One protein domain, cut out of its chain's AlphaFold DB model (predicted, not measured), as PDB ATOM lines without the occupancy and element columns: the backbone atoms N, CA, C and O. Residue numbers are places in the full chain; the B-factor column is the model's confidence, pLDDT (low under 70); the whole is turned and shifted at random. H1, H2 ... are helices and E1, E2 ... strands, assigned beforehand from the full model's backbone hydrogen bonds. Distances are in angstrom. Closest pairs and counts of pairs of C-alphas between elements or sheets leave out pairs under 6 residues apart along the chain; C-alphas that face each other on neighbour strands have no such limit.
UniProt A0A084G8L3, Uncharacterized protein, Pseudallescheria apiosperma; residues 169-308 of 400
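Overview. This is residues 169 to 308 of the 400 residues of an uncharacterized protein of Pseudallescheria apiosperma (UniProt A0A084G8L3). A strongly twisted sheet of five strands, curled like part of a barrel, has four helices gathered over and beyond the part made by E1, E2 and E3, while the small hairpin E4 and E5 makes the end away from H1. H3 covers E1 most fully, H2 packs beside H3, and H1, H2 and H4 form a bundle of three helices side by side. The printed part has 140 residues, with four named helices and five named strands in the order E1 H1 H2 H3 H4 E2 E3 E4 E5; the sheet order is E3 E2 E1 E4 E5, all antiparallel, and the class is mixed, helices and strands. The whole is compact, with a radius of gyration of the C-alphas of 14.8 A, yet elongated, spanning 44 by 28 by 26 A.

Along the chain. E1, residues 169 to 179, begins at C-alpha 169 (36.175, 24.256, -56.162), bends by 73 degrees at residue 176 and measures 25.0 A. H1 is residues 188 to 198 and H2 residues 205 to 216. H3, residues 220 to 235, is 22.5 A long from C-alpha 220 (43.252, 26.703, -24.137). H4, residues 251 to 264, is 19.9 A long. E2 is residues 272 to 277, E3 282 to 286, E4 294 to 298, and E5 304 to 307, ending at C-alpha 307 (46.875, 25.638, -52.823).

Arrangement. E1 has staggered pairing: residues 170 to 171 pair with E4, with N 295 and O 170 at 2.8 A, and residues 172 to 179 with E2, with N 276 and O 174 at 2.8 A. The hairpin E2 and E3 has N 283 and O 275 at 2.8 A; the hairpin E4 and E5 has N 296 and O 305 at 2.9 A. H3 is on the sheet at a height of 7.4 A, slantwise to the strands at 38 degrees to E1 on the local plane; its closest C-alphas to E1 are those of Phe 229 and Gly 174, 5.6 A apart. H2 is on the sheet too, with 14 pairs of C-alphas within 10 A. H2 and H3 form a helical hairpin and touch at a shallow tilt of 13 degrees, opposite ways, closest at the C-alphas of Gly 209 and Thr 230, 4.8 A. H1 and H2 form another, at a shallow tilt of 18 degrees, closest at the C-alphas of Ala 191 and Leu 215, 5.7 A. H4 touches H1 with residues 259 to 263 alone, at a tilt of 37 degrees, only just steep, closest at the C-alphas of Ile 262 and Ile 188, 6.1 A. H4 is near H2 and only grazes the sheet. H1 and H3 are apart. Every O i to N i+4 pair is within hydrogen-bond range in H1, H2 and H4, and 11 of 12 in H3.

Size, cuts and confidence. The two C-alphas farthest apart, those of Glu 189 and Asp 300, are 44.8 A apart. The printed part has no cut. The link from H3 to H4, residues 236 to 250, is long. The mean pLDDT of the printed part is 77.5; residues 217 to 219, 221, 236 to 250, 266 to 267 and 299 to 304 are under 70.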
ATOM      1  N   ASN A 169      37.346  24.927 -56.724       75.62
ATOM      2  CA  ASN A 169      36.175  24.256 -56.162       75.62
ATOM      3  C   ASN A 169      35.617  25.054 -54.982       75.62
ATOM      4  O   ASN A 169      34.474  25.491 -55.018       75.62
ATOM      5  N   THR A 170      36.423  25.230 -53.930       81.00
ATOM      6  CA  THR A 170      36.000  25.838 -52.661       81.00
ATOM      7  C   THR A 170      37.210  26.254 -51.811       81.00
ATOM      8  O   THR A 170      38.355  25.937 -52.147       81.00
ATOM      9  N   ARG A 171      36.972  26.948 -50.695       86.31
ATOM     10  CA  ARG A 171      37.989  27.448 -49.755       86.31
ATOM     11  C   ARG A 171      37.866  26.751 -48.398       86.31
ATOM     12  O   ARG A 171      36.750  26.510 -47.943       86.31
ATOM     13  N   ILE A 172      38.989  26.460 -47.741       87.81
ATOM     14  CA  ILE A 172      39.019  26.015 -46.341       87.81
ATOM     15  C   ILE A 172      38.583  27.178 -45.449       87.81
ATOM     16  O   ILE A 172      39.182  28.252 -45.487       87.81
ATOM     17  N   ASP A 173      37.563  26.944 -44.631       88.81
ATOM     18  CA  ASP A 173      36.908  27.957 -43.796       88.81
ATOM     19  C   ASP A 173      36.941  27.583 -42.291       88.81
ATOM     20  O   ASP A 173      36.857  28.440 -41.409       88.81
ATOM     21  N   GLY A 174      37.173  26.303 -41.975       88.81
ATOM     22  CA  GLY A 174      37.532  25.815 -40.639       88.81
ATOM     23  C   GLY A 174      38.476  24.609 -40.706       88.81
ATOM     24  O   GLY A 174      38.511  23.910 -41.716       88.81
ATOM     25  N   ILE A 175      39.237  24.351 -39.639       92.25
ATOM     26  CA  ILE A 175      40.133  23.184 -39.514       92.25
ATOM     27  C   ILE A 175      40.085  22.592 -38.100       92.25
ATOM     28  O   ILE A 175      39.923  23.337 -37.138       92.25
ATOM     29  N   SER A 176      40.261  21.275 -37.968       89.94
ATOM     30  CA  SER A 176      40.437  20.603 -36.671       89.94
ATOM     31  C   SER A 176      41.909  20.622 -36.216       89.94
ATOM     32  O   SER A 176      42.797  20.949 -37.016       89.94
ATOM     33  N   PRO A 177      42.219  20.189 -34.979       90.44
ATOM     34  CA  PRO A 177      43.549  19.709 -34.603       90.44
ATOM     35  C   PRO A 177      44.074  18.611 -35.545       90.44
ATOM     36  O   PRO A 177      43.305  17.971 -36.271       90.44
ATOM     37  N   VAL A 178      45.394  18.409 -35.542       90.38
ATOM     38  CA  VAL A 178      46.061  17.344 -36.309       90.38
ATOM     39  C   VAL A 178      45.967  16.034 -35.540       90.38
ATOM     40  O   VAL A 178      46.326  15.985 -34.367       90.38
ATOM     41  N   PHE A 179      45.543  14.962 -36.203       87.75
ATOM     42  CA  PHE A 179      45.620  13.610 -35.660       87.75
ATOM     43  C   PHE A 179      47.096  13.179 -35.581       87.75
ATOM     44  O   PHE A 179      47.748  13.050 -36.627       87.75
ATOM     45  N   PRO A 180      47.652  12.954 -34.376       88.19
ATOM     46  CA  PRO A 180      49.042  12.549 -34.233       88.19
ATOM     47  C   PRO A 180      49.284  11.168 -34.853       88.19
ATOM     48  O   PRO A 180      48.388  10.322 -34.922       88.19
ATOM     49  N   GLU A 181      50.530  10.921 -35.265       84.81
ATOM     50  CA  GLU A 181      50.979   9.615 -35.771       84.81
ATOM     51  C   GLU A 181      50.928   8.512 -34.704       84.81
ATOM     52  O   GLU A 181      50.929   7.323 -35.027       84.81
ATOM     53  N   HIS A 182      50.887   8.902 -33.428       82.62
ATOM     54  CA  HIS A 182      50.756   8.022 -32.275       82.62
ATOM     55  C   HIS A 182      49.671   8.574 -31.348       82.62
ATOM     56  O   HIS A 182      49.749   9.721 -30.920       82.62
ATOM     57  N   ILE A 183      48.710   7.739 -30.955       82.06
ATOM     58  CA  ILE A 183      47.616   8.081 -30.021       82.06
ATOM     59  C   ILE A 183      48.051   8.373 -28.567       82.06
ATOM     60  O   ILE A 183      47.216   8.495 -27.672       82.06
ATOM     61  N   ALA A 184      49.353   8.475 -28.297       81.06
ATOM     62  CA  ALA A 184      49.883   8.758 -26.969       81.06
ATOM     63  C   ALA A 184      49.541  10.197 -26.544       81.06
ATOM     64  O   ALA A 184      50.111  11.153 -27.063       81.06
ATOM     65  N   GLY A 185      48.623  10.336 -25.582       79.88
ATOM     66  CA  GLY A 185      48.146  11.626 -25.068       79.88
ATOM     67  C   GLY A 185      46.708  11.989 -25.461       79.88
ATOM     68  O   GLY A 185      46.188  12.958 -24.922       79.88
ATOM     69  N   LEU A 186      46.055  11.213 -26.335       84.88
ATOM     70  CA  LEU A 186      44.625  11.365 -26.639       84.88
ATOM     71  C   LEU A 186      43.760  10.575 -25.642       84.88
ATOM     72  O   LEU A 186      44.162   9.490 -25.209       84.88
ATOM     73  N   ASP A 187      42.541  11.042 -25.346       88.81
ATOM     74  CA  ASP A 187      41.565  10.250 -24.575       88.81
ATOM     75  C   ASP A 187      40.846   9.224 -25.466       88.81
ATOM     76  O   ASP A 187      39.681   9.357 -25.848       88.81
ATOM     77  N   ILE A 188      41.581   8.168 -25.811       89.75
ATOM     78  CA  ILE A 188      41.089   7.031 -26.599       89.75
ATOM     79  C   ILE A 188      39.990   6.250 -25.858       89.75
ATOM     80  O   ILE A 188      39.133   5.646 -26.504       89.75
ATOM     81  N   GLU A 189      39.974   6.269 -24.523       89.69
ATOM     82  CA  GLU A 189      38.978   5.548 -23.723       89.69
ATOM     83  C   GLU A 189      37.645   6.307 -23.689       89.69
ATOM     84  O   GLU A 189      36.592   5.731 -23.973       89.69
ATOM     85  N   GLY A 190      37.688   7.622 -23.449       90.06
ATOM     86  CA  GLY A 190      36.546   8.514 -23.620       90.06
ATOM     87  C   GLY A 190      36.003   8.463 -25.047       90.06
ATOM     88  O   GLY A 190      34.801   8.282 -25.238       90.06
ATOM     89  N   ALA A 191      36.875   8.526 -26.057       89.69
ATOM     90  CA  ALA A 191      36.469   8.453 -27.459       89.69
ATOM     91  C   ALA A 191      35.798   7.111 -27.815       89.69
ATOM     92  O   ALA A 191      34.775   7.100 -28.502       89.69
ATOM     93  N   ARG A 192      36.310   5.978 -27.307       91.00
ATOM     94  CA  ARG A 192      35.662   4.667 -27.478       91.00
ATOM     95  C   ARG A 192      34.289   4.629 -26.813       91.00
ATOM     96  O   ARG A 192      33.328   4.208 -27.448       91.00
ATOM     97  N   LYS A 193      34.166   5.140 -25.588       91.31
ATOM     98  CA  LYS A 193      32.886   5.234 -24.874       91.31
ATOM     99  C   LYS A 193      31.862   6.102 -25.620       91.31
ATOM    100  O   LYS A 193      30.687   5.745 -25.678       91.31
ATOM    101  N   THR A 194      32.292   7.200 -26.244       87.75
ATOM    102  CA  THR A 194      31.438   8.011 -27.130       87.75
ATOM    103  C   THR A 194      30.976   7.191 -28.342       87.75
ATOM    104  O   THR A 194      29.774   7.114 -28.604       87.75
ATOM    105  N   LEU A 195      31.881   6.477 -29.025       87.94
ATOM    106  CA  LEU A 195      31.527   5.574 -30.134       87.94
ATOM    107  C   LEU A 195      30.573   4.436 -29.728       87.94
ATOM    108  O   LEU A 195      29.728   4.044 -30.535       87.94
ATOM    109  N   GLU A 196      30.687   3.913 -28.505       89.19
ATOM    110  CA  GLU A 196      29.769   2.910 -27.952       89.19
ATOM    111  C   GLU A 196      28.352   3.474 -27.777       89.19
ATOM    112  O   GLU A 196      27.384   2.792 -28.112       89.19
ATOM    113  N   THR A 197      28.209   4.730 -27.330       88.38
ATOM    114  CA  THR A 197      26.883   5.363 -27.177       88.38
ATOM    115  C   THR A 197      26.167   5.640 -28.502       88.38
ATOM    116  O   THR A 197      24.940   5.579 -28.537       88.38
ATOM    117  N   VAL A 198      26.905   5.858 -29.598       84.62
ATOM    118  CA  VAL A 198      26.345   5.976 -30.964       84.62
ATOM    119  C   VAL A 198      26.095   4.593 -31.603       84.62
ATOM    120  O   VAL A 198      25.390   4.454 -32.606       84.62
ATOM    121  N   GLY A 199      26.651   3.526 -31.021       85.06
ATOM    122  CA  GLY A 199      26.537   2.164 -31.538       85.06
ATOM    123  C   GLY A 199      27.138   2.027 -32.940       85.06
ATOM    124  O   GLY A 199      28.149   2.650 -33.257       85.06
ATOM    125  N   SER A 200      26.517   1.209 -33.794       76.00
ATOM    126  CA  SER A 200      27.019   0.882 -35.143       76.00
ATOM    127  C   SER A 200      26.506   1.795 -36.267       76.00
ATOM    128  O   SER A 200      26.641   1.431 -37.433       76.00
ATOM    129  N   GLN A 201      25.874   2.930 -35.952       82.06
ATOM    130  CA  GLN A 201      25.389   3.867 -36.973       82.06
ATOM    131  C   GLN A 201      26.523   4.752 -37.519       82.06
ATOM    132  O   GLN A 201      27.592   4.888 -36.905       82.06
ATOM    133  N   ASP A 202      26.292   5.340 -38.693       83.00
ATOM    134  CA  ASP A 202      27.165   6.377 -39.240       83.00
ATOM    135  C   ASP A 202      27.040   7.637 -38.375       83.00
ATOM    136  O   ASP A 202      25.933   8.095 -38.096       83.00
ATOM    137  N   LEU A 203      28.176   8.183 -37.942       83.31
ATOM    138  CA  LEU A 203      28.238   9.354 -37.077       83.31
ATOM    139  C   LEU A 203      27.644  10.572 -37.791       83.31
ATOM    140  O   LEU A 203      28.016  10.907 -38.920       83.31
ATOM    141  N   THR A 204      26.772  11.286 -37.092       85.62
ATOM    142  CA  THR A 204      26.362  12.634 -37.472       85.62
ATOM    143  C   THR A 204      27.517  13.625 -37.313       85.62
ATOM    144  O   THR A 204      28.489  13.382 -36.594       85.62
ATOM    145  N   PHE A 205      27.403  14.796 -37.942       81.56
ATOM    146  CA  PHE A 205      28.377  15.873 -37.756       81.56
ATOM    147  C   PHE A 205      28.497  16.313 -36.286       81.56
ATOM    148  O   PHE A 205      29.596  16.637 -35.840       81.56
ATOM    149  N   HIS A 206      27.405  16.271 -35.516       83.94
ATOM    150  CA  HIS A 206      27.439  16.587 -34.088       83.94
ATOM    151  C   HIS A 206      28.245  15.561 -33.274       83.94
ATOM    152  O   HIS A 206      29.070  15.948 -32.447       83.94
ATOM    153  N   GLU A 207      28.065  14.266 -33.540       86.56
ATOM    154  CA  GLU A 207      28.809  13.189 -32.868       86.56
ATOM    155  C   GLU A 207      30.288  13.170 -33.278       86.56
ATOM    156  O   GLU A 207      31.143  12.918 -32.435       86.56
ATOM    157  N   ILE A 208      30.615  13.515 -34.532       86.12
ATOM    158  CA  ILE A 208      32.008  13.755 -34.950       86.12
ATOM    159  C   ILE A 208      32.609  14.913 -34.139       86.12
ATOM    160  O   ILE A 208      33.725  14.776 -33.649       86.12
ATOM    161  N   GLY A 209      31.874  16.013 -33.941       84.94
ATOM    162  CA  GLY A 209      32.299  17.131 -33.090       84.94
ATOM    163  C   GLY A 209      32.626  16.682 -31.663       84.94
ATOM    164  O   GLY A 209      33.768  16.805 -31.232       84.94
ATOM    165  N   GLN A 210      31.665  16.047 -30.983       86.44
ATOM    166  CA  GLN A 210      31.853  15.506 -29.628       86.44
ATOM    167  C   GLN A 210      33.034  14.524 -29.533       86.44
ATOM    168  O   GLN A 210      33.771  14.522 -28.547       86.44
ATOM    169  N   LEU A 211      33.228  13.679 -30.551       88.38
ATOM    170  CA  LEU A 211      34.320  12.710 -30.596       88.38
ATOM    171  C   LEU A 211      35.688  13.396 -30.714       88.38
ATOM    172  O   LEU A 211      36.634  12.974 -30.054       88.38
ATOM    173  N   LEU A 212      35.790  14.463 -31.510       87.81
ATOM    174  CA  LEU A 212      37.004  15.274 -31.642       87.81
ATOM    175  C   LEU A 212      37.290  16.074 -30.362       87.81
ATOM    176  O   LEU A 212      38.428  16.074 -29.894       87.81
ATOM    177  N   ASP A 213      36.260  16.683 -29.763       86.75
ATOM    178  CA  ASP A 213      36.355  17.392 -28.479       86.75
ATOM    179  C   ASP A 213      36.872  16.451 -27.371       86.75
ATOM    180  O   ASP A 213      37.710  16.839 -26.555       86.75
ATOM    181  N   THR A 214      36.412  15.192 -27.379       88.94
ATOM    182  CA  THR A 214      36.861  14.136 -26.456       88.94
ATOM    183  C   THR A 214      38.305  13.716 -26.742       88.94
ATOM    184  O   THR A 214      39.132  13.721 -25.836       88.94
ATOM    185  N   LEU A 215      38.626  13.374 -27.997       85.81
ATOM    186  CA  LEU A 215      39.946  12.871 -28.394       85.81
ATOM    187  C   LEU A 215      41.076  13.832 -28.039       85.81
ATOM    188  O   LEU A 215      42.096  13.402 -27.500       85.81
ATOM    189  N   PHE A 216      40.913  15.110 -28.388       84.50
ATOM    190  CA  PHE A 216      42.007  16.075 -28.368       84.50
ATOM    191  C   PHE A 216      42.201  16.790 -27.024       84.50
ATOM    192  O   PHE A 216      43.224  17.449 -26.871       84.50
ATOM    193  N   GLY A 217      41.280  16.643 -26.056       68.56
ATOM    194  CA  GLY A 217      41.504  16.987 -24.638       68.56
ATOM    195  C   GLY A 217      42.148  18.361 -24.398       68.56
ATOM    196  O   GLY A 217      43.086  18.484 -23.612       68.56
ATOM    197  N   THR A 218      41.703  19.366 -25.152       64.62
ATOM    198  CA  THR A 218      42.572  20.420 -25.697       64.62
ATOM    199  C   THR A 218      43.151  21.422 -24.694       64.62
ATOM    200  O   THR A 218      42.533  21.776 -23.684       64.62
ATOM    201  N   THR A 219      44.332  21.965 -25.019       68.19
ATOM    202  CA  THR A 219      44.855  23.177 -24.362       68.19
ATOM    203  C   THR A 219      43.993  24.401 -24.703       68.19
ATOM    204  O   THR A 219      43.260  24.387 -25.688       68.19
ATOM    205  N   GLU A 220      44.074  25.489 -23.925       70.25
ATOM    206  CA  GLU A 220      43.252  26.703 -24.137       70.25
ATOM    207  C   GLU A 220      43.293  27.227 -25.588       70.25
ATOM    208  O   GLU A 220      42.255  27.553 -26.152       70.25
ATOM    209  N   ALA A 221      44.469  27.243 -26.229       65.19
ATOM    210  CA  ALA A 221      44.612  27.715 -27.609       65.19
ATOM    211  C   ALA A 221      43.999  26.755 -28.648       65.19
ATOM    212  O   ALA A 221      43.492  27.184 -29.684       65.19
ATOM    213  N   GLU A 222      44.029  25.449 -28.380       70.06
ATOM    214  CA  GLU A 222      43.430  24.433 -29.249       70.06
ATOM    215  C   GLU A 222      41.915  24.328 -29.035       70.06
ATOM    216  O   GLU A 222      41.196  24.013 -29.982       70.06
ATOM    217  N   LYS A 223      41.412  24.649 -27.831       74.38
ATOM    218  CA  LYS A 223      39.975  24.769 -27.551       74.38
ATOM    219  C   LYS A 223      39.322  25.796 -28.454       74.38
ATOM    220  O   LYS A 223      38.269  25.494 -28.989       74.38
ATOM    221  N   ASP A 224      39.911  26.971 -28.668       74.56
ATOM    222  CA  ASP A 224      39.288  27.989 -29.524       74.56
ATOM    223  C   ASP A 224      39.165  27.521 -30.982       74.56
ATOM    224  O   ASP A 224      38.092  27.632 -31.578       74.56
ATOM    225  N   VAL A 225      40.218  26.907 -31.537       72.81
ATOM    226  CA  VAL A 225      40.183  26.325 -32.893       72.81
ATOM    227  C   VAL A 225      39.150  25.197 -32.975       72.81
ATOM    228  O   VAL A 225      38.331  25.177 -33.894       72.81
ATOM    229  N   GLN A 226      39.139  24.294 -31.992       78.69
ATOM    230  CA  GLN A 226      38.214  23.165 -31.931       78.69
ATOM    231  C   GLN A 226      36.759  23.612 -31.706       78.69
ATOM    232  O   GLN A 226      35.864  23.102 -32.367       78.69
ATOM    233  N   ASN A 227      36.505  24.623 -30.872       77.19
ATOM    234  CA  ASN A 227      35.184  25.222 -30.654       77.19
ATOM    235  C   ASN A 227      34.650  25.870 -31.938       77.19
ATOM    236  O   ASN A 227      33.481  25.688 -32.283       77.19
ATOM    237  N   ILE A 228      35.495  26.605 -32.671       77.69
ATOM    238  CA  ILE A 228      35.144  27.176 -33.981       77.69
ATOM    239  C   ILE A 228      34.827  26.054 -34.978       77.69
ATOM    240  O   ILE A 228      33.836  26.146 -35.704       77.69
ATOM    241  N   PHE A 229      35.627  24.983 -34.993       80.38
ATOM    242  CA  PHE A 229      35.415  23.832 -35.865       80.38
ATOM    243  C   PHE A 229      34.124  23.073 -35.530       80.38
ATOM    244  O   PHE A 229      33.258  22.967 -36.393       80.38
ATOM    245  N   THR A 230      33.945  22.609 -34.289       77.38
ATOM    246  CA  THR A 230      32.755  21.879 -33.818       77.38
ATOM    247  C   THR A 230      31.480  22.708 -33.961       77.38
ATOM    248  O   THR A 230      30.453  22.165 -34.369       77.38
ATOM    249  N   LYS A 231      31.524  24.031 -33.728       79.69
ATOM    250  CA  LYS A 231      30.382  24.910 -34.012       79.69
ATOM    251  C   LYS A 231      30.027  24.900 -35.501       79.69
ATOM    252  O   LYS A 231      28.889  24.592 -35.837       79.69
ATOM    253  N   ARG A 232      30.992  25.174 -36.389       75.69
ATOM    254  CA  ARG A 232      30.775  25.125 -37.847       75.69
ATOM    255  C   ARG A 232      30.256  23.759 -38.296       75.69
ATOM    256  O   ARG A 232      29.374  23.696 -39.138       75.69
ATOM    257  N   LEU A 233      30.787  22.682 -37.716       74.88
ATOM    258  CA  LEU A 233      30.396  21.297 -37.979       74.88
ATOM    259  C   LEU A 233      28.932  21.035 -37.569       74.88
ATOM    260  O   LEU A 233      28.202  20.367 -38.297       74.88
ATOM    261  N   ALA A 234      28.476  21.613 -36.454       73.69
ATOM    262  CA  ALA A 234      27.073  21.596 -36.048       73.69
ATOM    263  C   ALA A 234      26.186  22.460 -36.966       73.69
ATOM    264  O   ALA A 234      25.096  22.020 -37.325       73.69
ATOM    265  N   ASP A 235      26.662  23.625 -37.418       73.06
ATOM    266  CA  ASP A 235      25.946  24.496 -38.365       73.06
ATOM    267  C   ASP A 235      25.711  23.812 -39.744       73.06
ATOM    268  O   ASP A 235      24.800  24.199 -40.479       73.06
ATOM    269  N   LEU A 236      26.439  22.729 -40.077       67.38
ATOM    270  CA  LEU A 236      26.184  21.895 -41.270       67.38
ATOM    271  C   LEU A 236      24.876  21.071 -41.187       67.38
ATOM    272  O   LEU A 236      24.415  20.539 -42.205       67.38
ATOM    273  N   HIS A 237      24.274  20.906 -40.000       60.50
ATOM    274  CA  HIS A 237      23.037  20.134 -39.824       60.50
ATOM    275  C   HIS A 237      21.808  20.875 -40.378       60.50
ATOM    276  O   HIS A 237      21.084  21.560 -39.662       60.50
ATOM    277  N   GLY A 238      21.519  20.652 -41.663       53.72
ATOM    278  CA  GLY A 238      20.250  21.048 -42.291       53.72
ATOM    279  C   GLY A 238      20.367  21.586 -43.715       53.72
ATOM    280  O   GLY A 238      19.346  21.730 -44.384       53.72
ATOM    281  N   VAL A 239      21.581  21.857 -44.203       51.25
ATOM    282  CA  VAL A 239      21.802  22.423 -45.544       51.25
ATOM    283  C   VAL A 239      21.533  21.370 -46.641       51.25
ATOM    284  O   VAL A 239      22.189  20.322 -46.653       51.25
ATOM    285  N   PRO A 240      20.606  21.610 -47.596       40.44
ATOM    286  CA  PRO A 240      20.387  20.708 -48.728       40.44
ATOM    287  C   PRO A 240      21.592  20.704 -49.681       40.44
ATOM    288  O   PRO A 240      21.964  21.742 -50.227       40.44
ATOM    289  N   ARG A 241      22.203  19.536 -49.911       44.19
ATOM    290  CA  ARG A 241      23.446  19.420 -50.695       44.19
ATOM    291  C   ARG A 241      23.181  19.420 -52.208       44.19
ATOM    292  O   ARG A 241      22.691  18.427 -52.744       44.19
ATOM    293  N   TYR A 242      23.581  20.493 -52.894       32.31
ATOM    294  CA  TYR A 242      23.528  20.633 -54.357       32.31
ATOM    295  C   TYR A 242      24.875  21.106 -54.936       32.31
ATOM    296  O   TYR A 242      25.031  22.255 -55.336       32.31
ATOM    297  N   SER A 243      25.848  20.197 -55.010       32.81
ATOM    298  CA  SER A 243      27.151  20.411 -55.656       32.81
ATOM    299  C   SER A 243      27.662  19.107 -56.292       32.81
ATOM    300  O   SER A 243      27.192  18.006 -55.974       32.81
ATOM    301  N   ALA A 244      28.607  19.225 -57.230       31.59
ATOM    302  CA  ALA A 244      29.155  18.103 -57.994       31.59
ATOM    303  C   ALA A 244      30.687  18.183 -58.128       31.59
ATOM    304  O   ALA A 244      31.219  18.333 -59.224       31.59
ATOM    305  N   GLY A 245      31.397  18.042 -57.007       33.25
ATOM    306  CA  GLY A 245      32.855  17.930 -56.973       33.25
ATOM    307  C   GLY A 245      33.341  17.577 -55.569       33.25
ATOM    308  O   GLY A 245      33.038  18.291 -54.634       33.25
ATOM    309  N   PHE A 246      34.065  16.463 -55.425       40.84
ATOM    310  CA  PHE A 246      34.776  16.057 -54.199       40.84
ATOM    311  C   PHE A 246      33.993  16.005 -52.868       40.84
ATOM    312  O   PHE A 246      34.484  16.416 -51.819       40.84
ATOM    313  N   ARG A 247      32.831  15.339 -52.860       49.34
ATOM    314  CA  ARG A 247      32.241  14.884 -51.590       49.34
ATOM    315  C   ARG A 247      33.224  13.956 -50.852       49.34
ATOM    316  O   ARG A 247      33.631  12.948 -51.436       49.34
ATOM    317  N   LEU A 248      33.376  14.101 -49.531       48.19
ATOM    318  CA  LEU A 248      33.372  12.897 -48.687       48.19
ATOM    319  C   LEU A 248      31.944  12.336 -48.706       48.19
ATOM    320  O   LEU A 248      31.071  12.707 -47.923       48.19
ATOM    321  N   GLY A 249      31.694  11.504 -49.723       47.53
ATOM    322  CA  GLY A 249      30.359  11.090 -50.173       47.53
ATOM    323  C   GLY A 249      29.616  10.131 -49.254       47.53
ATOM    324  O   GLY A 249      28.497   9.747 -49.579       47.53
ATOM    325  N   ASP A 250      30.230   9.766 -48.135       65.69
ATOM    326  CA  ASP A 250      29.717   8.829 -47.152       65.69
ATOM    327  C   ASP A 250      30.195   9.271 -45.756       65.69
ATOM    328  O   ASP A 250      31.389   9.203 -45.450       65.69
ATOM    329  N   LEU A 251      29.272   9.723 -44.898       72.25
ATOM    330  CA  LEU A 251      29.571   9.978 -43.478       72.25
ATOM    331  C   LEU A 251      29.985   8.681 -42.772       72.25
ATOM    332  O   LEU A 251      30.812   8.712 -41.861       72.25
ATOM    333  N   GLY A 252      29.526   7.529 -43.258       75.12
ATOM    334  CA  GLY A 252      30.017   6.222 -42.864       75.12
ATOM    335  C   GLY A 252      31.478   5.976 -43.227       75.12
ATOM    336  O   GLY A 252      32.165   5.283 -42.486       75.12
ATOM    337  N   ALA A 253      32.025   6.564 -44.297       74.00
ATOM    338  CA  ALA A 253      33.452   6.431 -44.604       74.00
ATOM    339  C   ALA A 253      34.308   7.182 -43.575       74.00
ATOM    340  O   ALA A 253      35.284   6.623 -43.072       74.00
ATOM    341  N   VAL A 254      33.884   8.393 -43.192       79.94
ATOM    342  CA  VAL A 254      34.476   9.150 -42.073       79.94
ATOM    343  C   VAL A 254      34.351   8.361 -40.769       79.94
ATOM    344  O   VAL A 254      35.337   8.173 -40.061       79.94
ATOM    345  N   SER A 255      33.161   7.827 -40.491       83.62
ATOM    346  CA  SER A 255      32.854   7.064 -39.275       83.62
ATOM    347  C   SER A 255      33.689   5.794 -39.148       83.62
ATOM    348  O   SER A 255      34.272   5.545 -38.096       83.62
ATOM    349  N   ARG A 256      33.782   4.998 -40.220       82.19
ATOM    350  CA  ARG A 256      34.591   3.774 -40.265       82.19
ATOM    351  C   ARG A 256      36.068   4.106 -40.068       82.19
ATOM    352  O   ARG A 256      36.700   3.500 -39.213       82.19
ATOM    353  N   ALA A 257      36.591   5.115 -40.768       82.38
ATOM    354  CA  ALA A 257      37.975   5.552 -40.601       82.38
ATOM    355  C   ALA A 257      38.279   6.046 -39.171       82.38
ATOM    356  O   ALA A 257      39.352   5.749 -38.646       82.38
ATOM    357  N   LEU A 258      37.354   6.778 -38.529       84.69
ATOM    358  CA  LEU A 258      37.533   7.281 -37.158       84.69
ATOM    359  C   LEU A 258      37.523   6.143 -36.137       84.69
ATOM    360  O   LEU A 258      38.402   6.096 -35.277       84.69
ATOM    361  N   ARG A 259      36.596   5.186 -36.279       87.88
ATOM    362  CA  ARG A 259      36.570   3.952 -35.478       87.88
ATOM    363  C   ARG A 259      37.891   3.187 -35.623       87.88
ATOM    364  O   ARG A 259      38.547   2.939 -34.620       87.88
ATOM    365  N   THR A 260      38.369   2.957 -36.852       85.56
ATOM    366  CA  THR A 260      39.669   2.304 -37.106       85.56
ATOM    367  C   THR A 260      40.855   3.047 -36.473       85.56
ATOM    368  O   THR A 260      41.744   2.405 -35.918       85.56
ATOM    369  N   TYR A 261      40.888   4.386 -36.513       86.00
ATOM    370  CA  TYR A 261      41.951   5.170 -35.868       86.00
ATOM    371  C   TYR A 261      41.931   5.028 -34.335       86.00
ATOM    372  O   TYR A 261      42.983   4.847 -33.728       86.00
ATOM    373  N   ILE A 262      40.743   5.040 -33.719       87.38
ATOM    374  CA  ILE A 262      40.551   4.870 -32.265       87.38
ATOM    375  C   ILE A 262      40.847   3.432 -31.805       87.38
ATOM    376  O   ILE A 262      41.345   3.221 -30.701       87.38
ATOM    377  N   GLU A 263      40.560   2.436 -32.645       85.69
ATOM    378  CA  GLU A 263      40.793   1.014 -32.363       85.69
ATOM    379  C   GLU A 263      42.269   0.608 -32.490       85.69
ATOM    380  O   GLU A 263      42.767  -0.151 -31.660       85.69
ATOM    381  N   ILE A 264      42.965   1.083 -33.530       83.62
ATOM    382  CA  ILE A 264      44.306   0.596 -33.911       83.62
ATOM    383  C   ILE A 264      45.419   1.581 -33.515       83.62
ATOM    384  O   ILE A 264      46.577   1.189 -33.376       83.62
ATOM    385  N   GLY A 265      45.105   2.864 -33.328       70.81
ATOM    386  CA  GLY A 265      46.075   3.904 -32.967       70.81
ATOM    387  C   GLY A 265      47.010   4.357 -34.095       70.81
ATOM    388  O   GLY A 265      47.783   5.296 -33.913       70.81
ATOM    389  N   ALA A 266      46.911   3.720 -35.261       65.75
ATOM    390  CA  ALA A 266      47.513   4.117 -36.523       65.75
ATOM    391  C   ALA A 266      46.467   3.912 -37.630       65.75
ATOM    392  O   ALA A 266      45.771   2.897 -37.657       65.75
ATOM    393  N   GLY A 267      46.324   4.877 -38.537       68.69
ATOM    394  CA  GLY A 267      45.249   4.867 -39.529       68.69
ATOM    395  C   GLY A 267      45.362   6.004 -40.547       68.69
ATOM    396  O   GLY A 267      46.316   6.782 -40.493       68.69
ATOM    397  N   PRO A 268      44.383   6.148 -41.461       70.06
ATOM    398  CA  PRO A 268      44.470   7.051 -42.615       70.06
ATOM    399  C   PRO A 268      44.522   8.547 -42.264       70.06
ATOM    400  O   PRO A 268      44.736   9.359 -43.167       70.06
ATOM    401  N   PHE A 269      44.331   8.903 -40.988       81.25
ATOM    402  CA  PHE A 269      44.404  10.264 -40.457       81.25
ATOM    403  C   PHE A 269      45.766  10.664 -39.874       81.25
ATOM    404  O   PHE A 269      45.958  11.848 -39.633       81.25
ATOM    405  N   ALA A 270      46.701   9.737 -39.637       83.19
ATOM    406  CA  ALA A 270      48.013  10.083 -39.081       83.19
ATOM    407  C   ALA A 270      48.695  11.187 -39.919       83.19
ATOM    408  O   ALA A 270      48.803  11.053 -41.139       83.19
ATOM    409  N   GLY A 271      49.093  12.294 -39.278       84.56
ATOM    410  CA  GLY A 271      49.685  13.454 -39.964       84.56
ATOM    411  C   GLY A 271      48.689  14.307 -40.769       84.56
ATOM    412  O   GLY A 271      49.091  15.077 -41.639       84.56
ATOM    413  N   LYS A 272      47.382  14.177 -40.513       88.12
ATOM    414  CA  LYS A 272      46.299  14.903 -41.202       88.12
ATOM    415  C   LYS A 272      45.365  15.581 -40.204       88.12
ATOM    416  O   LYS A 272      45.396  15.302 -39.010       88.12
ATOM    417  N   ARG A 273      44.496  16.459 -40.696       88.69
ATOM    418  CA  ARG A 273      43.393  17.080 -39.946       88.69
ATOM    419  C   ARG A 273      42.106  17.037 -40.775       88.69
ATOM    420  O   ARG A 273      42.145  16.769 -41.977       88.69
ATOM    421  N   PHE A 274      40.965  17.318 -40.158       89.06
ATOM    422  CA  PHE A 274      39.765  17.678 -40.906       89.06
ATOM    423  C   PHE A 274      39.785  19.162 -41.290       89.06
ATOM    424  O   PHE A 274      40.376  19.996 -40.600       89.06
ATOM    425  N   ALA A 275      39.084  19.486 -42.372       88.44
ATOM    426  CA  ALA A 275      38.748  20.840 -42.782       88.44
ATOM    427  C   ALA A 275      37.253  20.939 -43.102       88.44
ATOM    428  O   ALA A 275      36.684  20.008 -43.667       88.44
ATOM    429  N   THR A 276      36.630  22.068 -42.784       86.94
ATOM    430  CA  THR A 276      35.319  22.451 -43.319       86.94
ATOM    431  C   THR A 276      35.495  23.508 -44.398       86.94
ATOM    432  O   THR A 276      36.374  24.371 -44.303       86.94
ATOM    433  N   THR A 277      34.692  23.417 -45.453       85.25
ATOM    434  CA  THR A 277      34.756  24.318 -46.609       85.25
ATOM    435  C   THR A 277      33.703  25.421 -46.525       85.25
ATOM    436  O   THR A 277      32.700  25.279 -45.823       85.25
ATOM    437  N   ALA A 278      33.903  26.510 -47.271       80.12
ATOM    438  CA  ALA A 278      32.921  27.590 -47.398       80.12
ATOM    439  C   ALA A 278      31.560  27.100 -47.949       80.12
ATOM    440  O   ALA A 278      30.515  27.654 -47.617       80.12
ATOM    441  N   ASP A 279      31.569  26.017 -48.733       76.88
ATOM    442  CA  ASP A 279      30.379  25.365 -49.297       76.88
ATOM    443  C   ASP A 279      29.780  24.281 -48.372       76.88
ATOM    444  O   ASP A 279      28.977  23.455 -48.804       76.88
ATOM    445  N   ASN A 280      30.127  24.308 -47.078       77.12
ATOM    446  CA  ASN A 280      29.595  23.428 -46.030       77.12
ATOM    447  C   ASN A 280      29.906  21.929 -46.230       77.12
ATOM    448  O   ASN A 280      29.154  21.054 -45.787       77.12
ATOM    449  N   GLU A 281      31.041  21.611 -46.859       79.94
ATOM    450  CA  GLU A 281      31.557  20.244 -46.968       79.94
ATOM    451  C   GLU A 281      32.627  19.952 -45.904       79.94
ATOM    452  O   GLU A 281      33.317  20.849 -45.420       79.94
ATOM    453  N   LEU A 282      32.775  18.672 -45.548       80.69
ATOM    454  CA  LEU A 282      33.844  18.162 -44.686       80.69
ATOM    455  C   LEU A 282      34.902  17.482 -45.564       80.69
ATOM    456  O   LEU A 282      34.563  16.625 -46.379       80.69
ATOM    457  N   ALA A 283      36.169  17.836 -45.361       83.25
ATOM    458  CA  ALA A 283      37.331  17.329 -46.081       83.25
ATOM    459  C   ALA A 283      38.380  16.740 -45.120       83.25
ATOM    460  O   ALA A 283      38.487  17.161 -43.968       83.25
ATOM    461  N   ILE A 284      39.189  15.793 -45.605       83.81
ATOM    462  CA  ILE A 284      40.418  15.336 -44.937       83.81
ATOM    463  C   ILE A 284      41.589  16.036 -45.625       83.81
ATOM    464  O   ILE A 284      41.680  15.995 -46.852       83.81
ATOM    465  N   VAL A 285      42.469  16.679 -44.859       85.12
ATOM    466  CA  VAL A 285      43.554  17.520 -45.388       85.12
ATOM    467  C   VAL A 285      44.881  17.266 -44.655       85.12
ATOM    468  O   VAL A 285      44.860  16.765 -43.531       85.12
ATOM    469  N   PRO A 286      46.045  17.591 -45.249       86.81
ATOM    470  CA  PRO A 286      47.347  17.470 -44.587       86.81
ATOM    471  C   PRO A 286      47.439  18.331 -43.320       86.81
ATOM    472  O   PRO A 286      46.706  19.314 -43.174       86.81
ATOM    473  N   ALA A 287      48.366  18.006 -42.415       87.31
ATOM    474  CA  ALA A 287      48.625  18.803 -41.213       87.31
ATOM    475  C   ALA A 287      48.934  20.281 -41.527       87.31
ATOM    476  O   ALA A 287      48.589  21.168 -40.746       87.31
ATOM    477  N   GLU A 288      49.539  20.554 -42.679       88.12
ATOM    478  CA  GLU A 288      50.019  21.855 -43.138       88.12
ATOM    479  C   GLU A 288      48.916  22.767 -43.695       88.12
ATOM    480  O   GLU A 288      49.165  23.959 -43.901       88.12
ATOM    481  N   ALA A 289      47.714  22.237 -43.946       87.38
ATOM    482  CA  ALA A 289      46.579  22.998 -44.462       87.38
ATOM    483  C   ALA A 289      46.035  23.999 -43.426       87.38
ATOM    484  O   ALA A 289      45.958  23.707 -42.229       87.38
ATOM    485  N   GLN A 290      45.647  25.182 -43.900       90.44
ATOM    486  CA  GLN A 290      45.241  26.332 -43.092       90.44
ATOM    487  C   GLN A 290      43.887  26.888 -43.547       90.44
ATOM    488  O   GLN A 290      43.468  26.718 -44.694       90.44
ATOM    489  N   ILE A 291      43.205  27.592 -42.639       89.94
ATOM    490  CA  ILE A 291      42.023  28.386 -42.987       89.94
ATOM    491  C   ILE A 291      42.441  29.443 -44.012       89.94
ATOM    492  O   ILE A 291      43.419  30.158 -43.815       89.94
ATOM    493  N   GLY A 292      41.695  29.528 -45.110       87.31
ATOM    494  CA  GLY A 292      41.977  30.421 -46.226       87.31
ATOM    495  C   GLY A 292      42.653  29.766 -47.436       87.31
ATOM    496  O   GLY A 292      42.651  30.396 -48.499       87.31
ATOM    497  N   ASP A 293      43.159  28.533 -47.319       86.31
ATOM    498  CA  ASP A 293      43.641  27.737 -48.459       86.31
ATOM    499  C   ASP A 293      42.494  27.336 -49.402       86.31
ATOM    500  O   ASP A 293      41.323  27.326 -49.023       86.31
ATOM    501  N   ILE A 294      42.824  26.989 -50.647       83.56
ATOM    502  CA  ILE A 294      41.860  26.750 -51.727       83.56
ATOM    503  C   ILE A 294      41.986  25.313 -52.247       83.56
ATOM    504  O   ILE A 294      43.084  24.860 -52.569       83.56
ATOM    505  N   PHE A 295      40.858  24.617 -52.398       78.94
ATOM    506  CA  PHE A 295      40.780  23.360 -53.142       78.94
ATOM    507  C   PHE A 295      40.688  23.632 -54.643       78.94
ATOM    508  O   PHE A 295      39.768  24.311 -55.109       78.94
ATOM    509  N   VAL A 296      41.610  23.039 -55.399       76.69
ATOM    510  CA  VAL A 296      41.663  23.116 -56.862       76.69
ATOM    511  C   VAL A 296      41.645  21.709 -57.452       76.69
ATOM    512  O   VAL A 296      42.496  20.887 -57.110       76.69
ATOM    513  N   GLN A 297      40.725  21.432 -58.377       71.00
ATOM    514  CA  GLN A 297      40.828  20.252 -59.242       71.00
ATOM    515  C   GLN A 297      41.777  20.569 -60.400       71.00
ATOM    516  O   GLN A 297      41.566  21.541 -61.125       71.00
ATOM    517  N   ILE A 298      42.819  19.762 -60.602       70.81
ATOM    518  CA  ILE A 298      43.745  19.965 -61.727       70.81
ATOM    519  C   ILE A 298      43.043  19.593 -63.043       70.81
ATOM    520  O   ILE A 298      42.358  18.578 -63.136       70.81
ATOM    521  N   ALA A 299      43.201  20.408 -64.087       53.62
ATOM    522  CA  ALA A 299      42.584  20.140 -65.383       53.62
ATOM    523  C   ALA A 299      43.094  18.815 -65.984       53.62
ATOM    524  O   ALA A 299      44.279  18.499 -65.902       53.62
ATOM    525  N   ASP A 300      42.178  18.033 -66.563       53.66
ATOM    526  CA  ASP A 300      42.405  16.654 -67.035       53.66
ATOM    527  C   ASP A 300      42.920  15.663 -65.964       53.66
ATOM    528  O   ASP A 300      43.353  14.557 -66.289       53.66
ATOM    529  N   CYS A 301      42.814  16.007 -64.675       58.38
ATOM    530  CA  CYS A 301      43.216  15.159 -63.559       58.38
ATOM    531  C   CYS A 301      42.120  15.113 -62.484       58.38
ATOM    532  O   CYS A 301      41.794  16.112 -61.855       58.38
ATOM    533  N   TYR A 302      41.575  13.929 -62.195       58.66
ATOM    534  CA  TYR A 302      40.503  13.774 -61.198       58.66
ATOM    535  C   TYR A 302      40.944  13.985 -59.731       58.66
ATOM    536  O   TYR A 302      40.129  13.824 -58.824       58.66
ATOM    537  N   HIS A 303      42.204  14.361 -59.488       62.97
ATOM    538  CA  HIS A 303      42.742  14.645 -58.157       62.97
ATOM    539  C   HIS A 303      42.552  16.120 -57.786       62.97
ATOM    540  O   HIS A 303      42.682  17.016 -58.624       62.97
ATOM    541  N   ASN A 304      42.301  16.363 -56.500       69.75
ATOM    542  CA  ASN A 304      42.284  17.704 -55.929       69.75
ATOM    543  C   ASN A 304      43.603  17.986 -55.216       69.75
ATOM    544  O   ASN A 304      44.136  17.127 -54.513       69.75
ATOM    545  N   VAL A 305      44.090  19.211 -55.374       77.94
ATOM    546  CA  VAL A 305      45.213  19.762 -54.616       77.94
ATOM    547  C   VAL A 305      44.726  20.920 -53.758       77.94
ATOM    548  O   VAL A 305      43.753  21.598 -54.094       77.94
ATOM    549  N   ILE A 306      45.413  21.145 -52.644       80.38
ATOM    550  CA  ILE A 306      45.222  22.330 -51.809       80.38
ATOM    551  C   ILE A 306      46.325  23.317 -52.177       80.38
ATOM    552  O   ILE A 306      47.505  22.962 -52.147       80.38
ATOM    553  N   VAL A 307      45.945  24.544 -52.526       82.62
ATOM    554  CA  VAL A 307      46.875  25.638 -52.823       82.62
ATOM    555  C   VAL A 307      46.699  26.759 -51.807       82.62
ATOM    556  O   VAL A 307      45.577  27.174 -51.510       82.62
ATOM    557  N   ARG A 308      47.815  27.272 -51.283       82.94
ATOM    558  CA  ARG A 308      47.818  28.467 -50.437       82.94
ATOM    559  C   ARG A 308      47.923  29.710 -51.315       82.94
ATOM    560  O   ARG A 308      48.904  29.822 -52.054       82.94
TER     561      ARG A 308